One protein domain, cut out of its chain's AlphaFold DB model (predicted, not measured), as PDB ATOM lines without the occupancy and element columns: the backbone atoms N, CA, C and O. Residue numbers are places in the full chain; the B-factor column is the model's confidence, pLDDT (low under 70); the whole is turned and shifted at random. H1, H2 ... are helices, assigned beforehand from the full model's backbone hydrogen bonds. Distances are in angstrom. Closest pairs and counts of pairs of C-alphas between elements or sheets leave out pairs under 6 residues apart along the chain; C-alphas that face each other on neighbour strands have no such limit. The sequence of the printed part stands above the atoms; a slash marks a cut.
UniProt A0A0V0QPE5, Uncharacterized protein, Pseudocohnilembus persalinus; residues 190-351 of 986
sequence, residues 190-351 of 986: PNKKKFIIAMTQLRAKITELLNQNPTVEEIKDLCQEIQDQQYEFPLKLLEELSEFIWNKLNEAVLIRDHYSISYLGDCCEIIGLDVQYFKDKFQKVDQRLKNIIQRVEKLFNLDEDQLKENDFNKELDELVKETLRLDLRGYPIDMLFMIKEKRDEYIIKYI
ATOM      1  N   PRO A 190      -0.041  35.333  19.011       87.38
ATOM      2  CA  PRO A 190      -0.418  33.915  19.058       87.38
ATOM      3  C   PRO A 190      -1.185  33.402  17.814       87.38
ATOM      4  O   PRO A 190      -2.113  32.602  17.902       87.38
ATOM      5  N   ASN A 191      -0.762  33.818  16.619       87.56
ATOM      6  CA  ASN A 191      -1.446  33.605  15.338       87.56
ATOM      7  C   ASN A 191      -1.363  32.156  14.810       87.56
ATOM      8  O   ASN A 191      -2.020  31.811  13.829       87.56
ATOM      9  N   LYS A 192      -0.532  31.292  15.412       92.94
ATOM     10  CA  LYS A 192      -0.365  29.888  14.995       92.94
ATOM     11  C   LYS A 192      -1.347  29.003  15.767       92.94
ATOM     12  O   LYS A 192      -1.370  29.052  16.991       92.94
ATOM     13  N   LYS A 193      -2.073  28.107  15.079       94.81
ATOM     14  CA  LYS A 193      -3.081  27.202  15.684       94.81
ATOM     15  C   LYS A 193      -2.585  26.453  16.936       94.81
ATOM     16  O   LYS A 193      -3.361  26.282  17.871       94.81
ATOM     17  N   LYS A 194      -1.299  26.068  16.993       95.06
ATOM     18  CA  LYS A 194      -0.692  25.437  18.183       95.06
ATOM     19  C   LYS A 194      -0.721  26.328  19.437       95.06
ATOM     20  O   LYS A 194      -0.970  25.826  20.525       95.06
ATOM     21  N   PHE A 195      -0.530  27.638  19.282       95.12
ATOM     22  CA  PHE A 195      -0.575  28.605  20.381       95.12
ATOM     23  C   PHE A 195      -2.012  28.837  20.864       95.12
ATOM     24  O   PHE A 195      -2.237  28.965  22.057       95.12
ATOM     25  N   ILE A 196      -3.005  28.796  19.969       94.50
ATOM     26  CA  ILE A 196      -4.429  28.896  20.343       94.50
ATOM     27  C   ILE A 196      -4.855  27.739  21.260       94.50
ATOM     28  O   ILE A 196      -5.557  27.961  22.249       94.50
ATOM     29  N   ILE A 197      -4.387  26.520  20.971       95.75
ATOM     30  CA  ILE A 197      -4.635  25.342  21.816       95.75
ATOM     31  C   ILE A 197      -3.964  25.517  23.189       95.75
ATOM     32  O   ILE A 197      -4.655  25.420  24.201       95.75
ATOM     33  N   ALA A 198      -2.675  25.884  23.225       96.12
ATOM     34  CA  ALA A 198      -1.946  26.135  24.473       96.12
ATOM     35  C   ALA A 198      -2.590  27.245  25.330       96.12
ATOM     36  O   ALA A 198      -2.763  27.070  26.532       96.12
ATOM     37  N   MET A 199      -3.053  28.345  24.722       95.81
ATOM     38  CA  MET A 199      -3.809  29.397  25.422       95.81
ATOM     39  C   MET A 199      -5.124  28.893  26.018       95.81
ATOM     40  O   MET A 199      -5.502  29.323  27.102       95.81
ATOM     41  N   THR A 200      -5.831  27.995  25.329       96.50
ATOM     42  CA  THR A 200      -7.087  27.426  25.848       96.50
ATOM     43  C   THR A 200      -6.818  26.473  27.013       96.50
ATOM     44  O   THR A 200      -7.561  26.496  27.991       96.50
ATOM     45  N   GLN A 201      -5.732  25.697  26.952       97.12
ATOM     46  CA  GLN A 201      -5.289  24.828  28.048       97.12
ATOM     47  C   GLN A 201      -4.844  25.642  29.271       97.12
ATOM     48  O   GLN A 201      -5.346  25.407  30.365       97.12
ATOM     49  N   LEU A 202      -3.994  26.658  29.083       97.56
ATOM     50  CA  LEU A 202      -3.586  27.572  30.154       97.56
ATOM     51  C   LEU A 202      -4.772  28.335  30.750       97.56
ATOM     52  O   LEU A 202      -4.836  28.478  31.965       97.56
ATOM     53  N   ARG A 203      -5.750  28.773  29.944       97.06
ATOM     54  CA  ARG A 203      -6.971  29.389  30.485       97.06
ATOM     55  C   ARG A 203      -7.769  28.406  31.344       97.06
ATOM     56  O   ARG A 203      -8.215  28.783  32.419       97.06
ATOM     57  N   ALA A 204      -7.927  27.158  30.899       97.44
ATOM     58  CA  ALA A 204      -8.589  26.134  31.703       97.44
ATOM     59  C   ALA A 204      -7.842  25.895  33.027       97.44
ATOM     60  O   ALA A 204      -8.486  25.886  34.071       97.44
ATOM     61  N   LYS A 205      -6.501  25.817  32.997       97.94
ATOM     62  CA  LYS A 205      -5.661  25.696  34.199       97.94
ATOM     63  C   LYS A 205      -5.793  26.905  35.131       97.94
ATOM     64  O   LYS A 205      -5.930  26.703  36.329       97.94
ATOM     65  N   ILE A 206      -5.824  28.136  34.603       97.50
ATOM     66  CA  ILE A 206      -6.119  29.355  35.381       97.50
ATOM     67  C   ILE A 206      -7.469  29.198  36.089       97.50
ATOM     68  O   ILE A 206      -7.525  29.250  37.312       97.50
ATOM     69  N   THR A 207      -8.558  28.971  35.349       97.44
ATOM     70  CA  THR A 207      -9.898  28.899  35.947       97.44
ATOM     71  C   THR A 207     -10.033  27.718  36.922       97.44
ATOM     72  O   THR A 207     -10.695  27.858  37.945       97.44
ATOM     73  N   GLU A 208      -9.401  26.569  36.669       97.75
ATOM     74  CA  GLU A 208      -9.381  25.429  37.597       97.75
ATOM     75  C   GLU A 208      -8.630  25.759  38.895       97.75
ATOM     76  O   GLU A 208      -9.206  25.647  39.977       97.75
ATOM     77  N   LEU A 209      -7.386  26.231  38.786       96.94
ATOM     78  CA  LEU A 209      -6.520  26.561  39.917       96.94
ATOM     79  C   LEU A 209      -7.137  27.665  40.788       96.94
ATOM     80  O   LEU A 209      -7.207  27.519  42.003       96.94
ATOM     81  N   LEU A 210      -7.706  28.715  40.182       96.31
ATOM     82  CA  LEU A 210      -8.406  29.785  40.906       96.31
ATOM     83  C   LEU A 210      -9.622  29.290  41.713       96.31
ATOM     84  O   LEU A 210      -9.914  29.846  42.772       96.31
ATOM     85  N   ASN A 211     -10.314  28.237  41.263       97.06
ATOM     86  CA  ASN A 211     -11.429  27.636  42.008       97.06
ATOM     87  C   ASN A 211     -10.971  26.760  43.190       97.06
ATOM     88  O   ASN A 211     -11.780  26.473  44.073       97.06
ATOM     89  N   GLN A 212      -9.701  26.343  43.233       97.44
ATOM     90  CA  GLN A 212      -9.144  25.508  44.306       97.44
ATOM     91  C   GLN A 212      -8.594  26.328  45.492       97.44
ATOM     92  O   GLN A 212      -8.284  25.751  46.530       97.44
ATOM     93  N   ASN A 213      -8.583  27.667  45.383       95.94
ATOM     94  CA  ASN A 213      -8.083  28.616  46.393       95.94
ATOM     95  C   ASN A 213      -6.583  28.382  46.724       95.94
ATOM     96  O   ASN A 213      -6.254  27.995  47.846       95.94
ATOM     97  N   PRO A 214      -5.703  28.595  45.726       97.25
ATOM     98  CA  PRO A 214      -4.337  28.066  45.639       97.25
ATOM     99  C   PRO A 214      -3.339  28.725  46.598       97.25
ATOM    100  O   PRO A 214      -3.571  29.829  47.108       97.25
ATOM    101  N   THR A 215      -2.187  28.075  46.775       97.31
ATOM    102  CA  THR A 215      -1.025  28.637  47.478       97.31
ATOM    103  C   THR A 215      -0.277  29.669  46.621       97.31
ATOM    104  O   THR A 215      -0.499  29.787  45.415       97.31
ATOM    105  N   VAL A 216       0.617  30.459  47.227       96.69
ATOM    106  CA  VAL A 216       1.373  31.496  46.491       96.69
ATOM    107  C   VAL A 216       2.443  30.911  45.566       96.69
ATOM    108  O   VAL A 216       2.788  31.527  44.560       96.69
ATOM    109  N   GLU A 217       2.906  29.702  45.866       97.00
ATOM    110  CA  GLU A 217       3.781  28.881  45.035       97.00
ATOM    111  C   GLU A 217       3.046  28.403  43.777       97.00
ATOM    112  O   GLU A 217       3.511  28.657  42.671       97.00
ATOM    113  N   GLU A 218       1.847  27.824  43.917       97.56
ATOM    114  CA  GLU A 218       1.024  27.370  42.782       97.56
ATOM    115  C   GLU A 218       0.652  28.524  41.832       97.56
ATOM    116  O   GLU A 218       0.615  28.357  40.608       97.56
ATOM    117  N   ILE A 219       0.411  29.720  42.383       98.00
ATOM    118  CA  ILE A 219       0.206  30.948  41.602       98.00
ATOM    119  C   ILE A 219       1.493  31.337  40.857       98.00
ATOM    120  O   ILE A 219       1.418  31.704  39.683       98.00
ATOM    121  N   LYS A 220       2.665  31.253  41.504       97.19
ATOM    122  CA  LYS A 220       3.961  31.603  40.904       97.19
ATOM    123  C   LYS A 220       4.362  30.635  39.795       97.19
ATOM    124  O   LYS A 220       4.738  31.101  38.722       97.19
ATOM    125  N   ASP A 221       4.179  29.334  39.994       97.38
ATOM    126  CA  ASP A 221       4.415  28.304  38.976       97.38
ATOM    127  C   ASP A 221       3.512  28.508  37.751       97.38
ATOM    128  O   ASP A 221       3.973  28.439  36.610       97.38
ATOM    129  N   LEU A 222       2.230  28.835  37.961       97.81
ATOM    130  CA  LEU A 222       1.313  29.179  36.871       97.81
ATOM    131  C   LEU A 222       1.731  30.471  36.149       97.81
ATOM    132  O   LEU A 222       1.642  30.548  34.922       97.81
ATOM    133  N   CYS A 223       2.202  31.485  36.882       97.44
ATOM    134  CA  CYS A 223       2.740  32.705  36.282       97.44
ATOM    135  C   CYS A 223       3.992  32.406  35.442       97.44
ATOM    136  O   CYS A 223       4.091  32.902  34.320       97.44
ATOM    137  N   GLN A 224       4.901  31.555  35.929       97.31
ATOM    138  CA  GLN A 224       6.094  31.135  35.193       97.31
ATOM    139  C   GLN A 224       5.730  30.347  33.927       97.31
ATOM    140  O   GLN A 224       6.221  30.664  32.848       97.31
ATOM    141  N   GLU A 225       4.772  29.416  33.997       97.38
ATOM    142  CA  GLU A 225       4.285  28.673  32.825       97.38
ATOM    143  C   GLU A 225       3.698  29.603  31.742       97.38
ATOM    144  O   GLU A 225       3.832  29.339  30.543       97.38
ATOM    145  N   ILE A 226       3.080  30.722  32.141       96.44
ATOM    146  CA  ILE A 226       2.621  31.789  31.236       96.44
ATOM    147  C   ILE A 226       3.815  32.591  30.681       96.44
ATOM    148  O   ILE A 226       3.821  32.948  29.496       96.44
ATOM    149  N   GLN A 227       4.843  32.847  31.497       95.56
ATOM    150  CA  GLN A 227       6.072  33.539  31.093       95.56
ATOM    151  C   GLN A 227       6.921  32.724  30.109       95.56
ATOM    152  O   GLN A 227       7.524  33.308  29.208       95.56
ATOM    153  N   ASP A 228       6.909  31.399  30.197       96.00
ATOM    154  CA  ASP A 228       7.725  30.515  29.356       96.00
ATOM    155  C   ASP A 228       7.117  30.295  27.955       96.00
ATOM    156  O   ASP A 228       7.761  29.765  27.042       96.00
ATOM    157  N   GLN A 229       5.880  30.755  27.719       95.94
ATOM    158  CA  GLN A 229       5.226  30.631  26.414       95.94
ATOM    159  C   GLN A 229       5.957  31.408  25.310       95.94
ATOM    160  O   GLN A 229       6.240  32.601  25.434       95.94
ATOM    161  N   GLN A 230       6.156  30.760  24.156       95.44
ATOM    162  CA  GLN A 230       6.819  31.311  22.956       95.44
ATOM    163  C   GLN A 230       6.041  32.444  22.239       95.44
ATOM    164  O   GLN A 230       6.373  32.810  21.110       95.44
ATOM    165  N   TYR A 231       4.969  32.956  22.841       94.31
ATOM    166  CA  TYR A 231       4.041  33.925  22.262       94.31
ATOM    167  C   TYR A 231       3.526  34.888  23.338       94.31
ATOM    168  O   TYR A 231       3.536  34.560  24.523       94.31
ATOM    169  N   GLU A 232       3.068  36.077  22.944       93.44
ATOM    170  CA  GLU A 232       2.465  37.016  23.896       93.44
ATOM    171  C   GLU A 232       1.075  36.518  24.327       93.44
ATOM    172  O   GLU A 232       0.197  36.279  23.492       93.44
ATOM    173  N   PHE A 233       0.884  36.321  25.634       93.88
ATOM    174  CA  PHE A 233      -0.358  35.780  26.179       93.88
ATOM    175  C   PHE A 233      -1.443  36.880  26.247       93.88
ATOM    176  O   PHE A 233      -1.195  37.937  26.832       93.88
ATOM    177  N   PRO A 234      -2.647  36.689  25.669       93.38
ATOM    178  CA  PRO A 234      -3.641  37.753  25.553       93.38
ATOM    179  C   PRO A 234      -4.116  38.288  26.902       93.38
ATOM    180  O   PRO A 234      -4.625  37.538  27.731       93.38
ATOM    181  N   LEU A 235      -4.050  39.611  27.075       90.56
ATOM    182  CA  LEU A 235      -4.325  40.272  28.358       90.56
ATOM    183  C   LEU A 235      -5.706  39.924  28.939       90.56
ATOM    184  O   LEU A 235      -5.819  39.694  30.139       90.56
ATOM    185  N   LYS A 236      -6.721  39.787  28.075       93.25
ATOM    186  CA  LYS A 236      -8.097  39.404  28.447       93.25
ATOM    187  C   LYS A 236      -8.223  38.019  29.081       93.25
ATOM    188  O   LYS A 236      -9.187  37.752  29.781       93.25
ATOM    189  N   LEU A 237      -7.273  37.124  28.814       94.12
ATOM    190  CA  LEU A 237      -7.226  35.786  29.407       94.12
ATOM    191  C   LEU A 237      -6.466  35.770  30.743       94.12
ATOM    192  O   LEU A 237      -6.453  34.748  31.417       94.12
ATOM    193  N   LEU A 238      -5.853  36.896  31.124       95.56
ATOM    194  CA  LEU A 238      -5.176  37.091  32.404       95.56
ATOM    195  C   LEU A 238      -5.973  37.984  33.356       95.56
ATOM    196  O   LEU A 238      -5.511  38.186  34.471       95.56
ATOM    197  N   GLU A 239      -7.126  38.535  32.962       95.19
ATOM    198  CA  GLU A 239      -7.948  39.407  33.820       95.19
ATOM    199  C   GLU A 239      -8.370  38.676  35.111       95.19
ATOM    200  O   GLU A 239      -8.091  39.176  36.199       95.19
ATOM    201  N   GLU A 240      -8.884  37.443  34.994       96.00
ATOM    202  CA  GLU A 240      -9.244  36.550  36.117       96.00
ATOM    203  C   GLU A 240      -8.062  36.334  37.094       96.00
ATOM    204  O   GLU A 240      -8.185  36.544  38.301       96.00
ATOM    205  N   LEU A 241      -6.881  35.981  36.565       96.94
ATOM    206  CA  LEU A 241      -5.660  35.760  37.355       96.94
ATOM    207  C   LEU A 241      -5.114  37.063  37.969       96.94
ATOM    208  O   LEU A 241      -4.620  37.060  39.093       96.94
ATOM    209  N   SER A 242      -5.226  38.182  37.248       96.12
ATOM    210  CA  SER A 242      -4.747  39.497  37.694       96.12
ATOM    211  C   SER A 242      -5.558  40.008  38.885       96.12
ATOM    212  O   SER A 242      -4.979  40.503  39.848       96.12
ATOM    213  N   GLU A 243      -6.887  39.862  38.843       96.06
ATOM    214  CA  GLU A 243      -7.765  40.211  39.964       96.06
ATOM    215  C   GLU A 243      -7.508  39.308  41.180       96.06
ATOM    216  O   GLU A 243      -7.458  39.796  42.309       96.06
ATOM    217  N   PHE A 244      -7.267  38.010  40.969       96.56
ATOM    218  CA  PHE A 244      -6.957  37.097  42.069       96.56
ATOM    219  C   PHE A 244      -5.617  37.405  42.751       96.56
ATOM    220  O   PHE A 244      -5.583  37.552  43.973       96.56
ATOM    221  N   ILE A 245      -4.535  37.574  41.978       96.88
ATOM    222  CA  ILE A 245      -3.216  37.980  42.500       96.88
ATOM    223  C   ILE A 245      -3.333  39.308  43.251       96.88
ATOM    224  O   ILE A 245      -2.794  39.445  44.345       96.88
ATOM    225  N   TRP A 246      -4.081  40.272  42.708       95.06
ATOM    226  CA  TRP A 246      -4.318  41.556  43.362       95.06
ATOM    227  C   TRP A 246      -5.050  41.408  44.699       95.06
ATOM    228  O   TRP A 246      -4.647  42.008  45.696       95.06
ATOM    229  N   ASN A 247      -6.103  40.591  44.758       95.50
ATOM    230  CA  ASN A 247      -6.833  40.332  45.999       95.50
ATOM    231  C   ASN A 247      -5.941  39.628  47.033       95.50
ATOM    232  O   ASN A 247      -5.870  40.087  48.173       95.50
ATOM    233  N   LYS A 248      -5.170  38.608  46.628       95.94
ATOM    234  CA  LYS A 248      -4.195  37.927  47.495       95.94
ATOM    235  C   LYS A 248      -3.082  38.855  47.985       95.94
ATOM    236  O   LYS A 248      -2.726  38.800  49.157       95.94
ATOM    237  N   LEU A 249      -2.579  39.756  47.140       95.00
ATOM    238  CA  LEU A 249      -1.558  40.732  47.531       95.00
ATOM    239  C   LEU A 249      -2.116  41.734  48.553       95.00
ATOM    240  O   LEU A 249      -1.424  42.094  49.502       95.00
ATOM    241  N   ASN A 250      -3.379  42.151  48.412       92.50
ATOM    242  CA  ASN A 250      -4.040  42.983  49.420       92.50
ATOM    243  C   ASN A 250      -4.288  42.220  50.733       92.50
ATOM    244  O   ASN A 250      -4.070  42.797  51.796       92.50
ATOM    245  N   GLU A 251      -4.684  40.942  50.692       93.56
ATOM    246  CA  GLU A 251      -4.779  40.083  51.886       93.56
ATOM    247  C   GLU A 251      -3.422  39.985  52.604       93.56
ATOM    248  O   GLU A 251      -3.334  40.317  53.788       93.56
ATOM    249  N   ALA A 252      -2.352  39.643  51.877       92.50
ATOM    250  CA  ALA A 252      -0.991  39.539  52.401       92.50
ATOM    251  C   ALA A 252      -0.485  40.868  52.998       92.50
ATOM    252  O   ALA A 252       0.053  40.888  54.102       92.50
ATOM    253  N   VAL A 253      -0.730  42.004  52.331       87.81
ATOM    254  CA  VAL A 253      -0.361  43.348  52.825       87.81
ATOM    255  C   VAL A 253      -1.186  43.791  54.039       87.81
ATOM    256  O   VAL A 253      -0.682  44.562  54.858       87.81
ATOM    257  N   LEU A 254      -2.421  43.306  54.199       88.31
ATOM    258  CA  LEU A 254      -3.244  43.576  55.383       88.31
ATOM    259  C   LEU A 254      -2.780  42.779  56.609       88.31
ATOM    260  O   LEU A 254      -2.734  43.345  57.702       88.31
ATOM    261  N   ILE A 255      -2.421  41.502  56.438       88.25
ATOM    262  CA  ILE A 255      -1.924  40.650  57.536       88.25
ATOM    263  C   ILE A 255      -0.417  40.804  57.794       88.25
ATOM    264  O   ILE A 255       0.044  40.421  58.864       88.25
ATOM    265  N   ARG A 256       0.317  41.433  56.863       85.75
ATOM    266  CA  ARG A 256       1.789  41.523  56.805       85.75
ATOM    267  C   ARG A 256       2.483  40.175  56.605       85.75
ATOM    268  O   ARG A 256       3.547  39.945  57.157       85.75
ATOM    269  N   ASP A 257       1.916  39.309  55.776       87.69
ATOM    270  CA  ASP A 257       2.615  38.102  55.332       87.69
ATOM    271  C   ASP A 257       3.674  38.507  54.299       87.69
ATOM    272  O   ASP A 257       3.380  38.677  53.113       87.69
ATOM    273  N   HIS A 258       4.902  38.717  54.779       85.44
ATOM    274  CA  HIS A 258       6.031  39.185  53.978       85.44
ATOM    275  C   HIS A 258       6.508  38.153  52.938       85.44
ATOM    276  O   HIS A 258       7.063  38.542  51.910       85.44
ATOM    277  N   TYR A 259       6.216  36.866  53.147       88.44
ATOM    278  CA  TYR A 259       6.507  35.789  52.201       88.44
ATOM    279  C   TYR A 259       5.530  35.814  51.016       88.44
ATOM    280  O   TYR A 259       5.953  35.949  49.865       88.44
ATOM    281  N   SER A 260       4.220  35.815  51.291       93.75
ATOM    282  CA  SER A 260       3.183  35.969  50.258       93.75
ATOM    283  C   SER A 260       3.322  37.296  49.506       93.75
ATOM    284  O   SER A 260       3.154  37.339  48.292       93.75
ATOM    285  N   ILE A 261       3.686  38.376  50.206       91.88
ATOM    286  CA  ILE A 261       4.030  39.689  49.633       91.88
ATOM    287  C   ILE A 261       5.114  39.587  48.551       91.88
ATOM    288  O   ILE A 261       4.950  40.184  47.488       91.88
ATOM    289  N   SER A 262       6.191  38.837  48.805       90.62
ATOM    290  CA  SER A 262       7.294  38.660  47.855       90.62
ATOM    291  C   SER A 262       6.864  37.803  46.663       90.62
ATOM    292  O   SER A 262       6.955  38.263  45.527       90.62
ATOM    293  N   TYR A 263       6.289  36.620  46.907       94.62
ATOM    294  CA  TYR A 263       5.853  35.712  45.838       94.62
ATOM    295  C   TYR A 263       4.801  36.349  44.921       94.62
ATOM    296  O   TYR A 263       4.893  36.235  43.700       94.62
ATOM    297  N   LEU A 264       3.824  37.068  45.479       95.88
ATOM    298  CA  LEU A 264       2.801  37.763  44.694       95.88
ATOM    299  C   LEU A 264       3.346  39.035  44.025       95.88
ATOM    300  O   LEU A 264       2.817  39.440  42.989       95.88
ATOM    301  N   GLY A 265       4.409  39.634  44.571       94.38
ATOM    302  CA  GLY A 265       5.204  40.672  43.914       94.38
ATOM    303  C   GLY A 265       5.856  40.147  42.634       94.38
ATOM    304  O   GLY A 265       5.606  40.706  41.565       94.38
ATOM    305  N   ASP A 266       6.576  39.025  42.724       94.44
ATOM    306  CA  ASP A 266       7.151  38.331  41.563       94.44
ATOM    307  C   ASP A 266       6.060  37.986  40.544       94.44
ATOM    308  O   ASP A 266       6.192  38.306  39.367       94.44
ATOM    309  N   CYS A 267       4.938  37.403  40.987       96.25
ATOM    310  CA  CYS A 267       3.803  37.093  40.113       96.25
ATOM    311  C   CYS A 267       3.309  38.339  39.369       96.25
ATOM    312  O   CYS A 267       3.095  38.287  38.158       96.25
ATOM    313  N   CYS A 268       3.158  39.472  40.066       95.62
ATOM    314  CA  CYS A 268       2.765  40.738  39.448       95.62
ATOM    315  C   CYS A 268       3.752  41.176  38.361       95.62
ATOM    316  O   CYS A 268       3.302  41.572  37.288       95.62
ATOM    317  N   GLU A 269       5.065  41.061  38.583       93.62
ATOM    318  CA  GLU A 269       6.062  41.343  37.541       93.62
ATOM    319  C   GLU A 269       5.985  40.342  36.383       93.62
ATOM    320  O   GLU A 269       5.975  40.752  35.222       93.62
ATOM    321  N   ILE A 270       5.858  39.046  36.678       94.38
ATOM    322  CA  ILE A 270       5.797  37.945  35.706       94.38
ATOM    323  C   ILE A 270       4.568  38.055  34.786       94.38
ATOM    324  O   ILE A 270       4.661  37.759  33.596       94.38
ATOM    325  N   ILE A 271       3.425  38.536  35.293       94.81
ATOM    326  CA  ILE A 271       2.239  38.810  34.464       94.81
ATOM    327  C   ILE A 271       2.124  40.278  34.009       94.81
ATOM    328  O   ILE A 271       1.206  40.611  33.253       94.81
ATOM    329  N   GLY A 272       3.043  41.160  34.414       93.00
ATOM    330  CA  GLY A 272       3.178  42.541  33.928       93.00
ATOM    331  C   GLY A 272       2.265  43.584  34.577       93.00
ATOM    332  O   GLY A 272       2.026  44.633  33.975       93.00
ATOM    333  N   LEU A 273       1.723  43.312  35.766       92.19
ATOM    334  CA  LEU A 273       0.987  44.291  36.567       92.19
ATOM    335  C   LEU A 273       1.953  45.339  37.139       92.19
ATOM    336  O   LEU A 273       2.872  45.004  37.882       92.19
ATOM    337  N   ASP A 274       1.712  46.617  36.842       89.69
ATOM    338  CA  ASP A 274       2.425  47.715  37.499       89.69
ATOM    339  C   ASP A 274       2.030  47.796  38.982       89.69
ATOM    340  O   ASP A 274       0.968  48.305  39.353       89.69
ATOM    341  N   VAL A 275       2.918  47.267  39.821       87.88
ATOM    342  CA  VAL A 275       2.854  47.310  41.283       87.88
ATOM    343  C   VAL A 275       3.835  48.324  41.879       87.88
ATOM    344  O   VAL A 275       4.266  48.147  43.016       87.88
ATOM    345  N   GLN A 276       4.178  49.420  41.184       86.50
ATOM    346  CA  GLN A 276       5.102  50.444  41.711       86.50
ATOM    347  C   GLN A 276       4.699  50.963  43.108       86.50
ATOM    348  O   GLN A 276       5.561  51.163  43.958       86.50
ATOM    349  N   TYR A 277       3.397  51.085  43.399       81.88
ATOM    350  CA  TYR A 277       2.893  51.432  44.741       81.88
ATOM    351  C   TYR A 277       3.332  50.448  45.847       81.88
ATOM    352  O   TYR A 277       3.491  50.834  47.007       81.88
ATOM    353  N   PHE A 278       3.513  49.174  45.499       82.81
ATOM    354  CA  PHE A 278       4.036  48.156  46.400       82.81
ATOM    355  C   PHE A 278       5.559  48.029  46.319       82.81
ATOM    356  O   PHE A 278       6.148  47.734  47.349       82.81
ATOM    357  N   LYS A 279       6.218  48.334  45.188       82.88
ATOM    358  CA  LYS A 279       7.694  48.317  45.077       82.88
ATOM    359  C   LYS A 279       8.376  49.165  46.148       82.88
ATOM    360  O   LYS A 279       9.280  48.676  46.816       82.88
ATOM    361  N   ASP A 280       7.879  50.373  46.405       83.50
ATOM    362  CA  ASP A 280       8.385  51.260  47.467       83.50
ATOM    363  C   ASP A 280       8.217  50.671  48.892       83.50
ATOM    364  O   ASP A 280       8.871  51.117  49.840       83.50
ATOM    365  N   LYS A 281       7.327  49.681  49.070       80.81
ATOM    366  CA  LYS A 281       7.165  48.904  50.311       80.81
ATOM    367  C   LYS A 281       8.020  47.638  50.300       80.81
ATOM    368  O   LYS A 281       8.688  47.394  51.298       80.81
ATOM    369  N   PHE A 282       8.029  46.882  49.198       81.44
ATOM    370  CA  PHE A 282       8.870  45.699  48.993       81.44
ATOM    371  C   PHE A 282      10.338  46.062  49.237       81.44
ATOM    372  O   PHE A 282      10.929  45.547  50.172       81.44
ATOM    373  N   GLN A 283      10.866  47.098  48.577       86.06
ATOM    374  CA  GLN A 283      12.245  47.565  48.769       86.06
ATOM    375  C   GLN A 283      12.581  47.910  50.231       86.06
ATOM    376  O   GLN A 283      13.696  47.655  50.681       86.06
ATOM    377  N   LYS A 284      11.631  48.453  51.007       84.75
ATOM    378  CA  LYS A 284      11.822  48.725  52.446       84.75
ATOM    379  C   LYS A 284      11.818  47.455  53.301       84.75
ATOM    380  O   LYS A 284      12.449  47.449  54.357       84.75
ATOM    381  N   VAL A 285      11.115  46.409  52.872       78.75
ATOM    382  CA  VAL A 285      11.154  45.069  53.475       78.75
ATOM    383  C   VAL A 285      12.459  44.380  53.097       78.75
ATOM    384  O   VAL A 285      13.195  43.980  53.989       78.75
ATOM    385  N   ASP A 286      12.804  44.339  51.812       82.31
ATOM    386  CA  ASP A 286      14.021  43.720  51.283       82.31
ATOM    387  C   ASP A 286      15.279  44.349  51.885       82.31
ATOM    388  O   ASP A 286      16.237  43.649  52.201       82.31
ATOM    389  N   GLN A 287      15.287  45.670  52.093       87.88
ATOM    390  CA  GLN A 287      16.393  46.361  52.751       87.88
ATOM    391  C   GLN A 287      16.476  46.022  54.248       87.88
ATOM    392  O   GLN A 287      17.580  45.841  54.758       87.88
ATOM    393  N   ARG A 288      15.347  45.867  54.959       85.12
ATOM    394  CA  ARG A 288      15.355  45.355  56.346       85.12
ATOM    395  C   ARG A 288      15.830  43.907  56.402       85.12
ATOM    396  O   ARG A 288      16.661  43.590  57.242       85.12
ATOM    397  N   LEU A 289      15.355  43.061  55.493       81.62
ATOM    398  CA  LEU A 289      15.748  41.662  55.382       81.62
ATOM    399  C   LEU A 289      17.250  41.533  55.096       81.62
ATOM    400  O   LEU A 289      17.938  40.820  55.814       81.62
ATOM    401  N   LYS A 290      17.790  42.294  54.138       87.25
ATOM    402  CA  LYS A 290      19.237  42.362  53.875       87.25
ATOM    403  C   LYS A 290      20.022  42.863  55.089       87.25
ATOM    404  O   LYS A 290      21.067  42.299  55.389       87.25
ATOM    405  N   ASN A 291      19.509  43.842  55.838       88.62
ATOM    406  CA  ASN A 291      20.140  44.286  57.085       88.62
ATOM    407  C   ASN A 291      20.108  43.201  58.184       88.62
ATOM    408  O   ASN A 291      21.065  43.097  58.945       88.62
ATOM    409  N   ILE A 292      19.040  42.397  58.282       83.81
ATOM    410  CA  ILE A 292      18.957  41.243  59.195       83.81
ATOM    411  C   ILE A 292      19.982  40.186  58.783       83.81
ATOM    412  O   ILE A 292      20.778  39.773  59.619       83.81
ATOM    413  N   ILE A 293      20.021  39.813  57.500       83.25
ATOM    414  CA  ILE A 293      20.977  38.841  56.952       83.25
ATOM    415  C   ILE A 293      22.419  39.307  57.207       83.25
ATOM    416  O   ILE A 293      23.193  38.560  57.782       83.25
ATOM    417  N   GLN A 294      22.758  40.572  56.944       89.88
ATOM    418  CA  GLN A 294      24.101  41.114  57.214       89.88
ATOM    419  C   GLN A 294      24.470  41.204  58.705       89.88
ATOM    420  O   GLN A 294      25.653  41.285  59.037       89.88
ATOM    421  N   ARG A 295      23.494  41.245  59.621       88.88
ATOM    422  CA  ARG A 295      23.733  41.159  61.075       88.88
ATOM    423  C   ARG A 295      23.923  39.700  61.504       88.88
ATOM    424  O   ARG A 295      24.857  39.406  62.240       88.88
ATOM    425  N   VAL A 296      23.115  38.789  60.963       81.38
ATOM    426  CA  VAL A 296      23.243  37.327  61.095       81.38
ATOM    427  C   VAL A 296      24.606  36.833  60.589       81.38
ATOM    428  O   VAL A 296      25.318  36.144  61.310       81.38
ATOM    429  N   GLU A 297      25.026  37.256  59.397       84.62
ATOM    430  CA  GLU A 297      26.340  36.959  58.816       84.62
ATOM    431  C   GLU A 297      27.479  37.497  59.688       84.62
ATOM    432  O   GLU A 297      28.502  36.834  59.825       84.62
ATOM    433  N   LYS A 298      27.319  38.662  60.329       88.06
ATOM    434  CA  LYS A 298      28.309  39.160  61.297       88.06
ATOM    435  C   LYS A 298      28.363  38.295  62.552       88.06
ATOM    436  O   LYS A 298      29.463  37.985  62.984       88.06
ATOM    437  N   LEU A 299      27.226  37.847  63.090       85.00
ATOM    438  CA  LEU A 299      27.208  36.913  64.225       85.00
ATOM    439  C   LEU A 299      27.889  35.571  63.905       85.00
ATOM    440  O   LEU A 299      28.490  34.988  64.799       85.00
ATOM    441  N   PHE A 300      27.845  35.107  62.651       79.88
ATOM    442  CA  PHE A 300      28.580  33.914  62.206       79.88
ATOM    443  C   PHE A 300      30.077  34.144  61.922       79.88
ATOM    444  O   PHE A 300      30.838  33.183  61.960       79.88
ATOM    445  N   ASN A 301      30.502  35.377  61.618       84.56
ATOM    446  CA  ASN A 301      31.880  35.719  61.221       84.56
ATOM    447  C   ASN A 301      32.661  36.498  62.302       84.56
ATOM    448  O   ASN A 301      33.628  37.190  61.986       84.56
ATOM    449  N   LEU A 302      32.232  36.441  63.564       81.81
ATOM    450  CA  LEU A 302      32.977  37.013  64.686       81.81
ATOM    451  C   LEU A 302      33.909  35.957  65.288       81.81
ATOM    452  O   LEU A 302      33.450  34.884  65.673       81.81
ATOM    453  N   ASP A 303      35.200  36.285  65.389       79.12
ATOM    454  CA  ASP A 303      36.193  35.440  66.058       79.12
ATOM    455  C   ASP A 303      35.783  35.175  67.518       79.12
ATOM    456  O   ASP A 303      35.325  36.092  68.210       79.12
ATOM    457  N   GLU A 304      35.995  33.944  68.000       73.25
ATOM    458  CA  GLU A 304      35.561  33.492  69.336       73.25
ATOM    459  C   GLU A 304      36.067  34.422  70.464       73.25
ATOM    460  O   GLU A 304      35.313  34.754  71.378       73.25
ATOM    461  N   ASP A 305      37.293  34.947  70.340       79.56
ATOM    462  CA  ASP A 305      37.927  35.864  71.303       79.56
ATOM    463  C   ASP A 305      37.260  37.253  71.418       79.56
ATOM    464  O   ASP A 305      37.479  37.971  72.397       79.56
ATOM    465  N   GLN A 306      36.488  37.688  70.414       75.25
ATOM    466  CA  GLN A 306      35.957  39.061  70.346       75.25
ATOM    467  C   GLN A 306      34.525  39.195  70.889       75.25
ATOM    468  O   GLN A 306      34.069  40.311  71.168       75.25
ATOM    469  N   LEU A 307      33.803  38.084  71.056       74.75
ATOM    470  CA  LEU A 307      32.391  38.095  71.430       74.75
ATOM    471  C   LEU A 307      32.163  38.083  72.944       74.75
ATOM    472  O   LEU A 307      32.198  37.054  73.614       74.75
ATOM    473  N   LYS A 308      31.779  39.244  73.481       82.00
ATOM    474  CA  LYS A 308      31.116  39.306  74.786       82.00
ATOM    475  C   LYS A 308      29.714  38.720  74.665       82.00
ATOM    476  O   LYS A 308      28.889  39.233  73.911       82.00
ATOM    477  N   GLU A 309      29.426  37.705  75.472       81.56
ATOM    478  CA  GLU A 309      28.143  36.986  75.482       81.56
ATOM    479  C   GLU A 309      26.922  37.924  75.570       81.56
ATOM    480  O   GLU A 309      25.935  37.747  74.860       81.56
ATOM    481  N   ASN A 310      27.011  38.981  76.386       83.62
ATOM    482  CA  ASN A 310      25.957  39.992  76.529       83.62
ATOM    483  C   ASN A 310      25.661  40.757  75.229       83.62
ATOM    484  O   ASN A 310      24.501  41.057  74.951       83.62
ATOM    485  N   ASP A 311      26.687  41.075  74.436       84.50
ATOM    486  CA  ASP A 311      26.519  41.788  73.169       84.50
ATOM    487  C   ASP A 311      25.968  40.841  72.085       84.50
ATOM    488  O   ASP A 311      25.073  41.233  71.336       84.50
ATOM    489  N   PHE A 312      26.392  39.568  72.081       86.00
ATOM    490  CA  PHE A 312      25.814  38.516  71.230       86.00
ATOM    491  C   PHE A 312      24.328  38.280  71.527       86.00
ATOM    492  O   PHE A 312      23.491  38.351  70.628       86.00
ATOM    493  N   ASN A 313      23.984  38.013  72.792       86.25
ATOM    494  CA  ASN A 313      22.614  37.714  73.209       86.25
ATOM    495  C   ASN A 313      21.671  38.894  72.933       86.25
ATOM    496  O   ASN A 313      20.536  38.684  72.513       86.25
ATOM    497  N   LYS A 314      22.150  40.132  73.108       89.94
ATOM    498  CA  LYS A 314      21.407  41.351  72.773       89.94
ATOM    499  C   LYS A 314      21.175  41.503  71.266       89.94
ATOM    500  O   LYS A 314      20.070  41.851  70.862       89.94
ATOM    501  N   GLU A 315      22.190  41.256  70.439       89.50
ATOM    502  CA  GLU A 315      22.057  41.330  68.978       89.50
ATOM    503  C   GLU A 315      21.121  40.228  68.451       89.50
ATOM    504  O   GLU A 315      20.265  40.499  67.610       89.50
ATOM    505  N   LEU A 316      21.206  39.011  69.001       87.94
ATOM    506  CA  LEU A 316      20.307  37.898  68.680       87.94
ATOM    507  C   LEU A 316      18.848  38.199  69.072       87.94
ATOM    508  O   LEU A 316      17.943  37.973  68.272       87.94
ATOM    509  N   ASP A 317      18.612  38.751  70.263       89.56
ATOM    510  CA  ASP A 317      17.287  39.176  70.740       89.56
ATOM    511  C   ASP A 317      16.690  40.309  69.875       89.56
ATOM    512  O   ASP A 317      15.535  40.230  69.454       89.56
ATOM    513  N   GLU A 318      17.487  41.318  69.510       91.19
ATOM    514  CA  GLU A 318      17.098  42.361  68.545       91.19
ATOM    515  C   GLU A 318      16.736  41.785  67.161       91.19
ATOM    516  O   GLU A 318      15.771  42.234  66.532       91.19
ATOM    517  N   LEU A 319      17.474  40.781  66.674       88.88
ATOM    518  CA  LEU A 319      17.195  40.122  65.391       88.88
ATOM    519  C   LEU A 319      15.927  39.260  65.437       88.88
ATOM    520  O   LEU A 319      15.091  39.348  64.531       88.88
ATOM    521  N   VAL A 320      15.736  38.475  66.499       87.75
ATOM    522  CA  VAL A 320      14.498  37.715  66.742       87.75
ATOM    523  C   VAL A 320      13.297  38.666  66.814       87.75
ATOM    524  O   VAL A 320      12.283  38.440  66.156       87.75
ATOM    525  N   LYS A 321      13.415  39.792  67.524       87.69
ATOM    526  CA  LYS A 321      12.354  40.809  67.602       87.69
ATOM    527  C   LYS A 321      12.008  41.423  66.248       87.69
ATOM    528  O   LYS A 321      10.821  41.564  65.947       87.69
ATOM    529  N   GLU A 322      12.990  41.777  65.418       86.56
ATOM    530  CA  GLU A 322      12.706  42.358  64.100       86.56
ATOM    531  C   GLU A 322      12.181  41.305  63.101       86.56
ATOM    532  O   GLU A 322      11.267  41.619  62.340       86.56
ATOM    533  N   THR A 323      12.640  40.044  63.140       84.81
ATOM    534  CA  THR A 323      12.042  38.966  62.318       84.81
ATOM    535  C   THR A 323      10.588  38.674  62.691       84.81
ATOM    536  O   THR A 323       9.749  38.597  61.794       84.81
ATOM    537  N   LEU A 324      10.254  38.617  63.987       82.50
ATOM    538  CA  LEU A 324       8.869  38.479  64.461       82.50
ATOM    539  C   LEU A 324       8.005  39.697  64.096       82.50
ATOM    540  O   LEU A 324       6.849  39.552  63.701       82.50
ATOM    541  N   ARG A 325       8.558  40.915  64.180       81.56
ATOM    542  CA  ARG A 325       7.873  42.158  63.775       81.56
ATOM    543  C   ARG A 325       7.550  42.200  62.277       81.56
ATOM    544  O   ARG A 325       6.583  42.862  61.886       81.56
ATOM    545  N   LEU A 326       8.374  41.541  61.468       79.38
ATOM    546  CA  LEU A 326       8.266  41.435  60.015       79.38
ATOM    547  C   LEU A 326       7.659  40.095  59.551       79.38
ATOM    548  O   LEU A 326       7.771  39.807  58.366       79.38
ATOM    549  N   ASP A 327       7.067  39.282  60.445       79.81
ATOM    550  CA  ASP A 327       6.506  37.936  60.161       79.81
ATOM    551  C   ASP A 327       7.330  37.153  59.115       79.81
ATOM    552  O   ASP A 327       6.809  36.629  58.126       79.81
ATOM    553  N   LEU A 328       8.660  37.175  59.278       79.75
ATOM    554  CA  LEU A 328       9.580  36.524  58.351       79.75
ATOM    555  C   LEU A 328       9.535  35.014  58.577       79.75
ATOM    556  O   LEU A 328       9.414  34.555  59.708       79.75
ATOM    557  N   ARG A 329       9.619  34.234  57.497       80.50
ATOM    558  CA  ARG A 329       9.457  32.772  57.520       80.50
ATOM    559  C   ARG A 329      10.474  32.096  56.605       80.50
ATOM    560  O   ARG A 329      10.993  32.727  55.685       80.50
ATOM    561  N   GLY A 330      10.748  30.819  56.868       79.50
ATOM    562  CA  GLY A 330      11.817  30.072  56.204       79.50
ATOM    563  C   GLY A 330      13.195  30.646  56.537       79.50
ATOM    564  O   GLY A 330      13.429  31.080  57.666       79.50
ATOM    565  N   TYR A 331      14.072  30.703  55.531       74.75
ATOM    566  CA  TYR A 331      15.521  30.901  55.669       74.75
ATOM    567  C   TYR A 331      16.000  31.934  56.718       74.75
ATOM    568  O   TYR A 331      16.940  31.620  57.447       74.75
ATOM    569  N   PRO A 332      15.392  33.131  56.886       75.19
ATOM    570  CA  PRO A 332      15.824  34.081  57.917       75.19
ATOM    571  C   PRO A 332      15.566  33.594  59.353       75.19
ATOM    572  O   PRO A 332      16.367  33.881  60.237       75.19
ATOM    573  N   ILE A 333      14.475  32.858  59.588       81.00
ATOM    574  CA  ILE A 333      14.199  32.198  60.872       81.00
ATOM    575  C   ILE A 333      15.080  30.956  61.033       81.00
ATOM    576  O   ILE A 333      15.638  30.756  62.110       81.00
ATOM    577  N   ASP A 334      15.261  30.168  59.970       81.69
ATOM    578  CA  ASP A 334      16.106  28.967  60.009       81.69
ATOM    579  C   ASP A 334      17.552  29.328  60.401       81.69
ATOM    580  O   ASP A 334      18.144  28.693  61.273       81.69
ATOM    581  N   MET A 335      18.090  30.430  59.859       79.75
ATOM    582  CA  MET A 335      19.387  30.971  60.278       79.75
ATOM    583  C   MET A 335      19.415  31.432  61.740       79.75
ATOM    584  O   MET A 335      20.420  31.207  62.408       79.75
ATOM    585  N   LEU A 336      18.355  32.052  62.273       80.88
ATOM    586  CA  LEU A 336      18.322  32.440  63.691       80.88
ATOM    587  C   LEU A 336      18.288  31.223  64.623       80.88
ATOM    588  O   LEU A 336      18.925  31.254  65.679       80.88
ATOM    589  N   PHE A 337      17.622  30.134  64.227       83.75
ATOM    590  CA  PHE A 337      17.726  28.862  64.941       83.75
ATOM    591  C   PHE A 337      19.146  28.285  64.862       83.75
ATOM    592  O   PHE A 337      19.689  27.924  65.901       83.75
ATOM    593  N   MET A 338      19.802  28.308  63.695       84.56
ATOM    594  CA  MET A 338      21.205  27.882  63.566       84.56
ATOM    595  C   MET A 338      22.179  28.734  64.404       84.56
ATOM    596  O   MET A 338      23.104  28.183  65.000       84.56
ATOM    597  N   ILE A 339      21.976  30.056  64.503       81.94
ATOM    598  CA  ILE A 339      22.767  30.927  65.395       81.94
ATOM    599  C   ILE A 339      22.555  30.521  66.856       81.94
ATOM    600  O   ILE A 339      23.524  30.399  67.605       81.94
ATOM    601  N   LYS A 340      21.300  30.292  67.268       86.19
ATOM    602  CA  LYS A 340      20.979  29.839  68.626       86.19
ATOM    603  C   LYS A 340      21.643  28.491  68.928       86.19
ATOM    604  O   LYS A 340      22.274  28.365  69.970       86.19
ATOM    605  N   GLU A 341      21.548  27.512  68.031       85.38
ATOM    606  CA  GLU A 341      22.200  26.205  68.190       85.38
ATOM    607  C   GLU A 341      23.725  26.335  68.304       85.38
ATOM    608  O   GLU A 341      24.326  25.716  69.180       85.38
ATOM    609  N   LYS A 342      24.357  27.193  67.488       80.69
ATOM    610  CA  LYS A 342      25.805  27.445  67.563       80.69
ATOM    611  C   LYS A 342      26.232  28.156  68.846       80.69
ATOM    612  O   LYS A 342      27.271  27.810  69.405       80.69
ATOM    613  N   ARG A 343      25.425  29.092  69.351       85.25
ATOM    614  CA  ARG A 343      25.627  29.701  70.673       85.25
ATOM    615  C   ARG A 343      25.518  28.656  71.781       85.25
ATOM    616  O   ARG A 343      26.363  28.624  72.666       85.25
ATOM    617  N   ASP A 344      24.496  27.810  71.733       83.44
ATOM    618  CA  ASP A 344      24.260  26.799  72.763       83.44
ATOM    619  C   ASP A 344      25.389  25.742  72.763       83.44
ATOM    620  O   ASP A 344      25.862  25.353  73.828       83.44
ATOM    621  N   GLU A 345      25.922  25.373  71.588       82.75
ATOM    622  CA  GLU A 345      27.144  24.561  71.445       82.75
ATOM    623  C   GLU A 345      28.379  25.237  72.078       82.75
ATOM    624  O   GLU A 345      29.174  24.572  72.746       82.75
ATOM    625  N   TYR A 346      28.554  26.550  71.890       80.06
ATOM    626  CA  TYR A 346      29.661  27.310  72.484       80.06
ATOM    627  C   TYR A 346      29.542  27.409  74.015       80.06
ATOM    628  O   TYR A 346      30.523  27.181  74.723       80.06
ATOM    629  N   ILE A 347      28.337  27.671  74.535       78.25
ATOM    630  CA  ILE A 347      28.060  27.722  75.979       78.25
ATOM    631  C   ILE A 347      28.389  26.376  76.640       78.25
ATOM    632  O   ILE A 347      29.047  26.365  77.679       78.25
ATOM    633  N   ILE A 348      28.007  25.250  76.025       82.62
ATOM    634  CA  ILE A 348      28.346  23.908  76.529       82.62
ATOM    635  C   ILE A 348      29.869  23.720  76.594       82.62
ATOM    636  O   ILE A 348      30.390  23.402  77.659       82.62
ATOM    637  N   LYS A 349      30.608  24.020  75.514       81.69
ATOM    638  CA  LYS A 349      32.084  23.920  75.507       81.69
ATOM    639  C   LYS A 349      32.743  24.794  76.576       81.69
ATOM    640  O   LYS A 349      33.712  24.367  77.199       81.69
ATOM    641  N   TYR A 350      32.241  26.011  76.786       80.31
ATOM    642  CA  TYR A 350      32.758  26.918  77.810       80.31
ATOM    643  C   TYR A 350      32.492  26.382  79.227       80.31
ATOM    644  O   TYR A 350      33.376  26.440  80.083       80.31
ATOM    645  N   ILE A 351      31.315  25.803  79.473       82.44
ATOM    646  CA  ILE A 351      30.987  25.136  80.741       82.44
ATOM    647  C   ILE A 351      31.903  23.921  80.960       82.44
ATOM    648  O   ILE A 351      32.543  23.843  82.008       82.44
TER     649      ILE A 351
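Overview. This is residues 190 to 351 of the 986 residues of an uncharacterized protein of Pseudocohnilembus persalinus (UniProt A0A0V0QPE5). Two helical bundles are set end to end in a long rod, and H5, the longest helix, joins them: its first part packs on H4 of one bundle and its later part belongs to the other. The first bundle is H1 to H4, up and down, with H1 at the far end; the second is H5 to H7, also up and down. The printed part has 162 residues, with seven named helices in the order H1 to H7 and no named strand; the class is all helix. It is loose, with a radius of gyration of the C-alphas of 21.6 A, and the C-alphas span 72 by 28 by 25 A.

Arrangement. H5, residues 276 to 300, touches H4, residues 258 to 271, with residues 278 to 285 alone, at a steep tilt of 50 degrees, opposite ways; the closest C-alphas, of Ser 262 and Phe 282, are 7.3 A apart. H5 and H6, residues 309 to 325, form a helical hairpin at a shallow tilt of 22 degrees, with C-alphas 292 and 319 closest at 6.5 A. H7, residues 331 to 351, forms a hairpin with H6, its closest C-alphas being Leu 336 and Val 320 at 7.2 A. H7 also touches H5, the same way, at a shallow tilt of 17 degrees, with C-alphas 332 and 293 closest at 7.1 A. H4 touches H2, residues 216 to 227, the same way, with C-alphas 267 and 220 closest at 5.5 A. H3, residues 239 to 255, forms a hairpin with H4, with C-alphas 252 and 261 closest at 5.7 A. H1, residues 193 to 211, touches H3 with residues 206 to 210 alone, at a shallow tilt of 34.9 degrees, only just short of steep; C-alphas 206 and 241 are closest at 6.7 A. H1 and H2 are close but not clearly touching. H4 and H7 are apart. Every O i to N i+4 pair is within hydrogen-bond range in H1, H2, H3, H4, H6 and H7; in H5, 19 of 21 are.

Along the chain. From first to last C-alpha H5 measures 35.3 A, H7 30.0 A, H1 27.6 A, H3 24.5 A and H6 24.0 A. H1 begins at C-alpha 193 (-3.081, 27.202, 15.684), H5 at C-alpha 276 (5.102, 50.444, 41.711), and H7 ends at C-alpha 351 (30.987, 25.136, 80.741).

Size, cuts and confidence. The C-alphas of Asn 191 and Ile 351, the two farthest apart, are 73.5 A apart. The printed part has no cut. The link from H2 to H3, 11 residues, is long. The mean pLDDT of the printed part is 89.2, and no printed residue is under 70.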